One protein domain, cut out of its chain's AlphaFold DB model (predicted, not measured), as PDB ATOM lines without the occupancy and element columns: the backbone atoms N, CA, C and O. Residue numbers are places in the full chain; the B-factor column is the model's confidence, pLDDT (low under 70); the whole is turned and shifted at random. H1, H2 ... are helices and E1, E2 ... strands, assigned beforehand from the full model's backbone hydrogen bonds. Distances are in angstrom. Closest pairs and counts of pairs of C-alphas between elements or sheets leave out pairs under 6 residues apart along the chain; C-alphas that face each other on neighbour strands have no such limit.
ATOM      1  N   ALA A  68     225.102 348.452 473.556       67.31
ATOM      2  CA  ALA A  68     224.532 349.730 473.180       67.31
ATOM      3  C   ALA A  68     224.766 350.859 474.195       67.31
ATOM      4  O   ALA A  68     224.826 352.020 473.794       67.31
ATOM      5  N   ILE A  69     224.968 350.548 475.479       67.88
ATOM      6  CA  ILE A  69     225.393 351.543 476.480       67.88
ATOM      7  C   ILE A  69     226.762 352.125 476.097       67.88
ATOM      8  O   ILE A  69     226.984 353.329 476.217       67.88
ATOM      9  N   GLN A  70     227.680 351.293 475.592       67.12
ATOM     10  CA  GLN A  70     228.972 351.776 475.096       67.12
ATOM     11  C   GLN A  70     228.789 352.683 473.878       67.12
ATOM     12  O   GLN A  70     229.384 353.756 473.832       67.12
ATOM     13  N   PHE A  71     227.904 352.312 472.949       73.31
ATOM     14  CA  PHE A  71     227.539 353.163 471.816       73.31
ATOM     15  C   PHE A  71     226.987 354.530 472.260       73.31
ATOM     16  O   PHE A  71     227.435 355.557 471.756       73.31
ATOM     17  N   GLN A  72     226.068 354.572 473.233       70.25
ATOM     18  CA  GLN A  72     225.539 355.834 473.770       70.25
ATOM     19  C   GLN A  72     226.647 356.708 474.368       70.25
ATOM     20  O   GLN A  72     226.681 357.911 474.114       70.25
ATOM     21  N   ARG A  73     227.567 356.112 475.138       71.94
ATOM     22  CA  ARG A  73     228.702 356.834 475.734       71.94
ATOM     23  C   ARG A  73     229.636 357.397 474.669       71.94
ATOM     24  O   ARG A  73     229.951 358.578 474.739       71.94
ATOM     25  N   ILE A  74     230.002 356.593 473.669       72.06
ATOM     26  CA  ILE A  74     230.846 357.021 472.543       72.06
ATOM     27  C   ILE A  74     230.164 358.148 471.766       72.06
ATOM     28  O   ILE A  74     230.799 359.149 471.457       72.06
ATOM     29  N   LEU A  75     228.862 358.037 471.489       73.00
ATOM     30  CA  LEU A  75     228.110 359.086 470.803       73.00
ATOM     31  C   LEU A  75     228.125 360.397 471.606       73.00
ATOM     32  O   LEU A  75     228.399 361.451 471.036       73.00
ATOM     33  N   ILE A  76     227.868 360.341 472.916       73.31
ATOM     34  CA  ILE A  76     227.916 361.514 473.805       73.31
ATOM     35  C   ILE A  76     229.325 362.119 473.838       73.31
ATOM     36  O   ILE A  76     229.464 363.337 473.746       73.31
ATOM     37  N   GLU A  77     230.359 361.289 473.942       74.62
ATOM     38  CA  GLU A  77     231.757 361.721 473.988       74.62
ATOM     39  C   GLU A  77     232.203 362.367 472.671       74.62
ATOM     40  O   GLU A  77     232.819 363.433 472.682       74.62
ATOM     41  N   MET A  78     231.839 361.774 471.531       71.88
ATOM     42  CA  MET A  78     232.143 362.324 470.209       71.88
ATOM     43  C   MET A  78     231.463 363.678 469.997       71.88
ATOM     44  O   MET A  78     232.121 364.617 469.552       71.88
ATOM     45  N   ILE A  79     230.179 363.800 470.362       70.12
ATOM     46  CA  ILE A  79     229.446 365.075 470.321       70.12
ATOM     47  C   ILE A  79     230.086 366.098 471.267       70.12
ATOM     48  O   ILE A  79     230.211 367.263 470.908       70.12
ATOM     49  N   GLY A  80     230.480 365.681 472.472       67.56
ATOM     50  CA  GLY A  80     231.072 366.569 473.470       67.56
ATOM     51  C   GLY A  80     232.469 367.069 473.102       67.56
ATOM     52  O   GLY A  80     232.815 368.192 473.452       67.56
ATOM     53  N   SER A  81     233.251 366.257 472.389       73.38
ATOM     54  CA  SER A  81     234.634 366.587 472.030       73.38
ATOM     55  C   SER A  81     234.728 367.577 470.867       73.38
ATOM     56  O   SER A  81     235.626 368.409 470.869       73.38
ATOM     57  N   HIS A  82     233.821 367.490 469.885       70.00
ATOM     58  CA  HIS A  82     233.824 368.353 468.692       70.00
ATOM     59  C   HIS A  82     232.389 368.726 468.271       70.00
ATOM     60  O   HIS A  82     231.911 368.278 467.218       70.00
ATOM     61  N   PRO A  83     231.652 369.497 469.093       66.56
ATOM     62  CA  PRO A  83     230.233 369.767 468.860       66.56
ATOM     63  C   PRO A  83     229.976 370.543 467.561       66.56
ATOM     64  O   PRO A  83     228.935 370.363 466.933       66.56
ATOM     65  N   GLU A  84     230.926 371.369 467.126       70.12
ATOM     66  CA  GLU A  84     230.889 372.106 465.858       70.12
ATOM     67  C   GLU A  84     231.009 371.221 464.607       70.12
ATOM     68  O   GLU A  84     230.503 371.598 463.549       70.12
ATOM     69  N   ASN A  85     231.605 370.031 464.720       77.44
ATOM     70  CA  ASN A  85     231.870 369.156 463.573       77.44
ATOM     71  C   ASN A  85     230.784 368.092 463.367       77.44
ATOM     72  O   ASN A  85     230.744 367.447 462.320       77.44
ATOM     73  N   ILE A  86     229.882 367.912 464.339       80.69
ATOM     74  CA  ILE A  86     228.859 366.863 464.304       80.69
ATOM     75  C   ILE A  86     227.465 367.482 464.243       80.69
ATOM     76  O   ILE A  86     226.913 367.964 465.230       80.69
ATOM     77  N   THR A  87     226.835 367.394 463.074       82.56
ATOM     78  CA  THR A  87     225.433 367.777 462.893       82.56
ATOM     79  C   THR A  87     224.537 366.549 462.964       82.56
ATOM     80  O   THR A  87     224.608 365.655 462.122       82.56
ATOM     81  N   LEU A  88     223.634 366.526 463.940       84.12
ATOM     82  CA  LEU A  88     222.612 365.490 464.066       84.12
ATOM     83  C   LEU A  88     221.299 365.982 463.467       84.12
ATOM     84  O   LEU A  88     220.792 367.005 463.908       84.12
ATOM     85  N   SER A  89     220.727 365.256 462.509       83.44
ATOM     86  CA  SER A  89     219.380 365.513 461.982       83.44
ATOM     87  C   SER A  89     218.493 364.285 462.156       83.44
ATOM     88  O   SER A  89     218.973 363.153 462.181       83.44
ATOM     89  N   ARG A  90     217.189 364.502 462.308       82.75
ATOM     90  CA  ARG A  90     216.215 363.449 462.609       82.75
ATOM     91  C   ARG A  90     215.024 363.554 461.664       82.75
ATOM     92  O   ARG A  90     214.461 364.634 461.511       82.75
ATOM     93  N   ASP A  91     214.636 362.432 461.066       82.06
ATOM     94  CA  ASP A  91     213.346 362.258 460.398       82.06
ATOM     95  C   ASP A  91     212.437 361.304 461.208       82.06
ATOM     96  O   ASP A  91     212.702 361.024 462.379       82.06
ATOM     97  N   ARG A  92     211.308 360.855 460.638       79.69
ATOM     98  CA  ARG A  92     210.346 359.997 461.359       79.69
ATOM     99  C   ARG A  92     210.905 358.622 461.728       79.69
ATOM    100  O   ARG A  92     210.446 358.051 462.709       79.69
ATOM    101  N   ARG A  93     211.846 358.082 460.953       86.19
ATOM    102  CA  ARG A  93     212.336 356.700 461.106       86.19
ATOM    103  C   ARG A  93     213.847 356.618 461.277       86.19
ATOM    104  O   ARG A  93     214.350 355.629 461.799       86.19
ATOM    105  N   PHE A  94     214.568 357.653 460.868       89.44
ATOM    106  CA  PHE A  94     216.015 357.668 460.844       89.44
ATOM    107  C   PHE A  94     216.609 358.902 461.509       89.44
ATOM    108  O   PHE A  94     216.099 360.019 461.412       89.44
ATOM    109  N   MET A  95     217.760 358.691 462.129       88.69
ATOM    110  CA  MET A  95     218.668 359.739 462.568       88.69
ATOM    111  C   MET A  95     219.877 359.745 461.638       88.69
ATOM    112  O   MET A  95     220.357 358.692 461.223       88.69
ATOM    113  N   ARG A  96     220.367 360.930 461.285       90.19
ATOM    114  CA  ARG A  96     221.590 361.106 460.506       90.19
ATOM    115  C   ARG A  96     222.603 361.879 461.336       90.19
ATOM    116  O   ARG A  96     222.284 362.970 461.806       90.19
ATOM    117  N   ALA A  97     223.802 361.333 461.476       87.69
ATOM    118  CA  ALA A  97     224.956 362.024 462.037       87.69
ATOM    119  C   ALA A  97     225.888 362.422 460.888       87.69
ATOM    120  O   ALA A  97     226.358 361.545 460.165       87.69
ATOM    121  N   ARG A  98     226.100 363.723 460.683       89.38
ATOM    122  CA  ARG A  98     226.997 364.283 459.663       89.38
ATOM    123  C   ARG A  98     228.246 364.843 460.333       89.38
ATOM    124  O   ARG A  98     228.107 365.630 461.263       89.38
ATOM    125  N   PHE A  99     229.416 364.482 459.822       89.31
ATOM    126  CA  PHE A  99     230.727 364.780 460.410       89.31
ATOM    127  C   PHE A  99     231.486 365.905 459.677       89.31
ATOM    128  O   PHE A  99     232.706 365.879 459.601       89.31
ATOM    129  N   ALA A 100     230.768 366.878 459.099       87.25
ATOM    130  CA  ALA A 100     231.323 368.075 458.447       87.25
ATOM    131  C   ALA A 100     232.472 367.811 457.442       87.25
ATOM    132  O   ALA A 100     233.417 368.590 457.342       87.25
ATOM    133  N   GLY A 101     232.393 366.718 456.680       87.62
ATOM    134  CA  GLY A 101     233.430 366.297 455.733       87.62
ATOM    135  C   GLY A 101     234.501 365.357 456.302       87.62
ATOM    136  O   GLY A 101     235.281 364.803 455.526       87.62
ATOM    137  N   ASP A 102     234.523 365.094 457.612       87.75
ATOM    138  CA  ASP A 102     235.430 364.119 458.225       87.75
ATOM    139  C   ASP A 102     234.935 362.678 458.009       87.75
ATOM    140  O   ASP A 102     234.217 362.066 458.808       87.75
ATOM    141  N   ILE A 103     235.365 362.105 456.885       89.38
ATOM    142  CA  ILE A 103     235.070 360.717 456.519       89.38
ATOM    143  C   ILE A 103     235.697 359.732 457.518       89.38
ATOM    144  O   ILE A 103     235.127 358.668 457.764       89.38
ATOM    145  N   ARG A 104     236.856 360.051 458.113       88.50
ATOM    146  CA  ARG A 104     237.533 359.139 459.050       88.50
ATOM    147  C   ARG A 104     236.726 359.016 460.335       88.50
ATOM    148  O   ARG A 104     236.506 357.900 460.806       88.50
ATOM    149  N   GLN A 105     236.234 360.139 460.849       85.19
ATOM    150  CA  GLN A 105     235.363 360.167 462.015       85.19
ATOM    151  C   GLN A 105     234.024 359.472 461.734       85.19
ATOM    152  O   GLN A 105     233.563 358.692 462.567       85.19
ATOM    153  N   ALA A 106     233.450 359.649 460.538       88.38
ATOM    154  CA  ALA A 106     232.240 358.934 460.129       88.38
ATOM    155  C   ALA A 106     232.433 357.405 460.077       88.38
ATOM    156  O   ALA A 106     231.555 356.662 460.513       88.38
ATOM    157  N   VAL A 107     233.581 356.923 459.587       89.38
ATOM    158  CA  VAL A 107     233.924 355.486 459.567       89.38
ATOM    159  C   VAL A 107     234.169 354.944 460.977       89.38
ATOM    160  O   VAL A 107     233.751 353.830 461.294       89.38
ATOM    161  N   ALA A 108     234.842 355.709 461.839       85.38
ATOM    162  CA  ALA A 108     235.034 355.324 463.236       85.38
ATOM    163  C   ALA A 108     233.688 355.229 463.971       85.38
ATOM    164  O   ALA A 108     233.438 354.250 464.674       85.38
ATOM    165  N   PHE A 109     232.799 356.198 463.735       84.81
ATOM    166  CA  PHE A 109     231.449 356.186 464.276       84.81
ATOM    167  C   PHE A 109     230.662 354.974 463.781       84.81
ATOM    168  O   PHE A 109     230.156 354.227 464.609       84.81
ATOM    169  N   GLU A 110     230.626 354.722 462.467       87.12
ATOM    170  CA  GLU A 110     229.981 353.549 461.856       87.12
ATOM    171  C   GLU A 110     230.360 352.243 462.568       87.12
ATOM    172  O   GLU A 110     229.478 351.485 462.959       87.12
ATOM    173  N   LYS A 111     231.655 352.012 462.813       85.44
ATOM    174  CA  LYS A 111     232.148 350.791 463.477       85.44
ATOM    175  C   LYS A 111     231.697 350.644 464.934       85.44
ATOM    176  O   LYS A 111     231.743 349.540 465.469       85.44
ATOM    177  N   SER A 112     231.293 351.737 465.577       79.31
ATOM    178  CA  SER A 112     230.766 351.735 466.946       79.31
ATOM    179  C   SER A 112     229.247 351.533 467.013       79.31
ATOM    180  O   SER A 112     228.716 351.247 468.088       79.31
ATOM    181  N   VAL A 113     228.535 351.673 465.885       81.25
ATOM    182  CA  VAL A 113     227.076 351.526 465.825       81.25
ATOM    183  C   VAL A 113     226.698 350.038 465.837       81.25
ATOM    184  O   VAL A 113     227.206 349.273 465.016       81.25
ATOM    185  N   PRO A 114     225.756 349.605 466.695       80.19
ATOM    186  CA  PRO A 114     225.198 348.259 466.620       80.19
ATOM    187  C   PRO A 114     224.526 347.982 465.268       80.19
ATOM    188  O   PRO A 114     223.773 348.809 464.755       80.19
ATOM    189  N   GLU A 115     224.726 346.784 464.719       83.81
ATOM    190  CA  GLU A 115     224.273 346.419 463.365       83.81
ATOM    191  C   GLU A 115     222.768 346.642 463.133       83.81
ATOM    192  O   GLU A 115     222.362 347.176 462.105       83.81
ATOM    193  N   PHE A 116     221.924 346.315 464.114       80.19
ATOM    194  CA  PHE A 116     220.472 346.492 464.003       80.19
ATOM    195  C   PHE A 116     220.037 347.970 463.964       80.19
ATOM    196  O   PHE A 116     218.976 348.283 463.413       80.19
ATOM    197  N   VAL A 117     220.869 348.876 464.492       84.88
ATOM    198  CA  VAL A 117     220.682 350.333 464.432       84.88
ATOM    199  C   VAL A 117     221.242 350.911 463.135       84.88
ATOM    200  O   VAL A 117     220.665 351.850 462.588       84.88
ATOM    201  N   PHE A 118     222.346 350.376 462.622       89.44
ATOM    202  CA  PHE A 118     222.994 350.896 461.424       89.44
ATOM    203  C   PHE A 118     222.137 350.677 460.167       89.44
ATOM    204  O   PHE A 118     221.613 349.590 459.921       89.44
ATOM    205  N   LYS A 119     221.979 351.726 459.348       93.69
ATOM    206  CA  LYS A 119     221.221 351.687 458.078       93.69
ATOM    207  C   LYS A 119     222.020 352.183 456.875       93.69
ATOM    208  O   LYS A 119     221.440 352.389 455.809       93.69
ATOM    209  N   GLY A 120     223.326 352.370 457.036       92.19
ATOM    210  CA  GLY A 120     224.239 352.765 455.968       92.19
ATOM    211  C   GLY A 120     224.969 354.077 456.242       92.19
ATOM    212  O   GLY A 120     224.566 354.884 457.082       92.19
ATOM    213  N   ARG A 121     226.040 354.301 455.481       94.06
ATOM    214  CA  ARG A 121     226.837 355.531 455.476       94.06
ATOM    215  C   ARG A 121     226.985 356.039 454.045       94.06
ATOM    216  O   ARG A 121     227.204 355.254 453.129       94.06
ATOM    217  N   ILE A 122     226.907 357.353 453.869       92.00
ATOM    218  CA  ILE A 122     227.226 358.047 452.618       92.00
ATOM    219  C   ILE A 122     228.237 359.138 452.958       92.00
ATOM    220  O   ILE A 122     227.911 360.055 453.705       92.00
ATOM    221  N   ALA A 123     229.458 359.029 452.424       92.25
ATOM    222  CA  ALA A 123     230.569 359.941 452.710       92.25
ATOM    223  C   ALA A 123     230.783 360.163 454.225       92.25
ATOM    224  O   ALA A 123     231.149 359.223 454.935       92.25
ATOM    225  N   ASP A 124     230.541 361.382 454.701       91.06
ATOM    226  CA  ASP A 124     230.669 361.843 456.085       91.06
ATOM    227  C   ASP A 124     229.364 361.712 456.891       91.06
ATOM    228  O   ASP A 124     229.249 362.262 457.980       91.06
ATOM    229  N   THR A 125     228.339 361.055 456.346       90.69
ATOM    230  CA  THR A 125     227.007 360.981 456.952       90.69
ATOM    231  C   THR A 125     226.626 359.534 457.251       90.69
ATOM    232  O   THR A 125     226.543 358.704 456.347       90.69
ATOM    233  N   VAL A 126     226.328 359.234 458.514       91.06
ATOM    234  CA  VAL A 126     225.889 357.911 458.987       91.06
ATOM    235  C   VAL A 126     224.392 357.929 459.291       91.06
ATOM    236  O   VAL A 126     223.904 358.831 459.972       91.06
ATOM    237  N   LYS A 127     223.655 356.934 458.785       93.50
ATOM    238  CA  LYS A 127     222.204 356.774 458.941       93.50
ATOM    239  C   LYS A 127     221.891 355.671 459.955       93.50
ATOM    240  O   LYS A 127     222.368 354.545 459.827       93.50
ATOM    241  N   LEU A 128     221.045 355.998 460.925       90.25
ATOM    242  CA  LEU A 128     220.664 355.154 462.055       90.25
ATOM    243  C   LEU A 128     219.144 354.973 462.095       90.25
ATOM    244  O   LEU A 128     218.413 355.888 461.720       90.25
ATOM    245  N   ASP A 129     218.665 353.825 462.563       89.19
ATOM    246  CA  ASP A 129     217.245 353.537 462.787       89.19
ATOM    247  C   ASP A 129     216.798 354.011 464.168       89.19
ATOM    248  O   ASP A 129     217.248 353.505 465.195       89.19
ATOM    249  N   LEU A 130     215.895 354.987 464.186       84.12
ATOM    250  CA  LEU A 130     215.400 355.586 465.420       84.12
ATOM    251  C   LEU A 130     214.545 354.637 466.241       84.12
ATOM    252  O   LEU A 130     214.634 354.678 467.461       84.12
ATOM    253  N   MET A 131     213.739 353.788 465.605       83.75
ATOM    254  CA  MET A 131     212.906 352.847 466.350       83.75
ATOM    255  C   MET A 131     213.775 351.800 467.034       83.75
ATOM    256  O   MET A 131     213.514 351.444 468.176       83.75
ATOM    257  N   ALA A 132     214.835 351.347 466.364       82.25
ATOM    258  CA  ALA A 132     215.819 350.465 466.976       82.25
ATOM    259  C   ALA A 132     216.536 351.152 468.152       82.25
ATOM    260  O   ALA A 132     216.686 350.556 469.215       82.25
ATOM    261  N   MET A 133     216.936 352.417 468.001       77.69
ATOM    262  CA  MET A 133     217.553 353.176 469.096       77.69
ATOM    263  C   MET A 133     216.601 353.357 470.287       77.69
ATOM    264  O   MET A 133     217.003 353.144 471.429       77.69
ATOM    265  N   GLU A 134     215.342 353.706 470.035       78.19
ATOM    266  CA  GLU A 134     214.357 353.991 471.082       78.19
ATOM    267  C   GLU A 134     213.880 352.709 471.778       78.19
ATOM    268  O   GLU A 134     213.905 352.639 473.005       78.19
ATOM    269  N   ASN A 135     213.512 351.676 471.018       74.38
ATOM    270  CA  ASN A 135     212.887 350.467 471.560       74.38
ATOM    271  C   ASN A 135     213.894 349.443 472.091       74.38
ATOM    272  O   ASN A 135     213.587 348.730 473.046       74.38
ATOM    273  N   GLU A 136     215.077 349.346 471.479       70.38
ATOM    274  CA  GLU A 136     216.073 348.342 471.868       70.38
ATOM    275  C   GLU A 136     217.163 348.918 472.769       70.38
ATOM    276  O   GLU A 136     217.720 348.190 473.589       70.38
ATOM    277  N   LEU A 137     217.472 350.215 472.644       67.75
ATOM    278  CA  LEU A 137     218.524 350.854 473.443       67.75
ATOM    279  C   LEU A 137     217.984 351.784 474.530       67.75
ATOM    280  O   LEU A 137     218.776 352.329 475.296       67.75
ATOM    281  N   GLY A 138     216.667 352.024 474.574       62.00
ATOM    282  CA  GLY A 138     216.076 353.040 475.449       62.00
ATOM    283  C   GLY A 138     216.600 354.451 475.154       62.00
ATOM    284  O   GLY A 138     216.550 355.327 476.015       62.00
ATOM    285  N   PHE A 139     217.160 354.671 473.959       65.25
ATOM    286  CA  PHE A 139     217.798 355.918 473.571       65.25
ATOM    287  C   PHE A 139     216.860 356.721 472.685       65.25
ATOM    288  O   PHE A 139     216.646 356.370 471.527       65.25
ATOM    289  N   ALA A 140     216.356 357.836 473.202       63.97
ATOM    290  CA  ALA A 140     215.668 358.840 472.404       63.97
ATOM    291  C   ALA A 140     216.642 359.997 472.130       63.97
ATOM    292  O   ALA A 140     216.770 360.893 472.972       63.97
ATOM    293  N   PRO A 141     217.354 360.012 470.983       59.94
ATOM    294  CA  PRO A 141     218.216 361.132 470.652       59.94
ATOM    295  C   PRO A 141     217.361 362.396 470.575       59.94
ATOM    296  O   PRO A 141     216.375 362.467 469.830       59.94
ATOM    297  N   ILE A 142     217.736 363.357 471.418       54.38
ATOM    298  CA  ILE A 142     217.026 364.607 471.681       54.38
ATOM    299  C   ILE A 142     216.676 365.288 470.353       54.38
ATOM    300  O   ILE A 142     217.513 365.416 469.456       54.38
ATOM    301  N   ARG A 143     215.415 365.724 470.225       47.03
ATOM    302  CA  ARG A 143     214.921 366.479 469.066       47.03
ATOM    303  C   ARG A 143     215.831 367.681 468.835       47.03
ATOM    304  O   ARG A 143     216.051 368.452 469.768       47.03
ATOM    305  N   GLN A 144     216.315 367.863 467.604       44.59
ATOM    306  CA  GLN A 144     216.963 369.105 467.194       44.59
ATOM    307  C   GLN A 144     216.102 370.289 467.628       44.59
ATOM    308  O   GLN A 144     215.060 370.582 467.059       44.59
ATOM    309  N   THR A 145     216.574 370.970 468.648       39.03
ATOM    310  CA  THR A 145     216.408 372.393 468.870       39.03
ATOM    311  C   THR A 145     217.677 372.780 469.604       39.03
ATOM    312  O   THR A 145     218.193 371.973 470.367       39.03
TER     313      THR A 145
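Overview. This is residues 68 to 145 of the 173 residues of an uncharacterized protein of Gluconacetobacter sp. SXCC-1 (UniProt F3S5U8). A twisted four-stranded sheet is a wall with helix H2 packed along one face; H1 lies on that same side, farther from the sheet, and H3 follows straight on from E4 at one end of the strands. The printed part has 78 residues, in the order H1 E1 E2 H2 E3 E4 H3; the sheet, E1 E2 E4 E3, is antiparallel throughout. The class is mixed, helices and strands, and the whole is compact, with a radius of gyration of the C-alphas of 11.3 A and spans of 30 by 25 by 24 A.

Along the chain. Look first for the strands: E1 at residues 87 to 90, E2 at 94 to 98, E3 at 118 to 122 and E4 at 125 to 129, 13.6 A long. Find C-alpha 68 at (224.532, 349.730, 473.180); from there H1 runs 19.7 A to residue 81. H2, residues 103 to 112, is 14.4 A long, and H3, residues 130 to 137, ends at C-alpha 137 at (218.524, 350.854, 473.443).

Arrangement. In hairpin E1 and E2, N 89 and O 96 are 2.9 A apart; between E2 and E4, N 97 and O 126 are 2.9 A apart; in hairpin E3 and E4, N 122 and O 125 are 2.8 A apart, each within hydrogen-bond range. E2, H2 and E3 form a split strand-helix-strand unit, two strands running the same way with E4 between them, its crossover right-handed. H2 lies over E4 at a height over the sheet of 9.0 A, making two layers, a helix on one face of a sheet; the closest C-alphas, Ala 106 and Thr 125, are 6.5 A apart. H1 only just touches H2, with residues 71 to 75 alone and 3 pairs of C-alphas within 8 A, the closest Phe 71 and Ser 112 at 6.0 A, at a shallow tilt of 26 degrees, opposite ways. H3 only grazes the sheet, with residues 130 to 133. In H1, H2 and H3 every O i to N i+4 pair is within hydrogen-bond range.

Size, cuts and confidence. The C-alphas farthest apart, Gly 101 and Asn 135, are 30.4 A apart. The printed part has no cut, and its six links between named elements are tight. Look for pLDDT under 70 at residues 68 to 70, 80, 83 and 137 to 145; the mean of the printed part is 79.0.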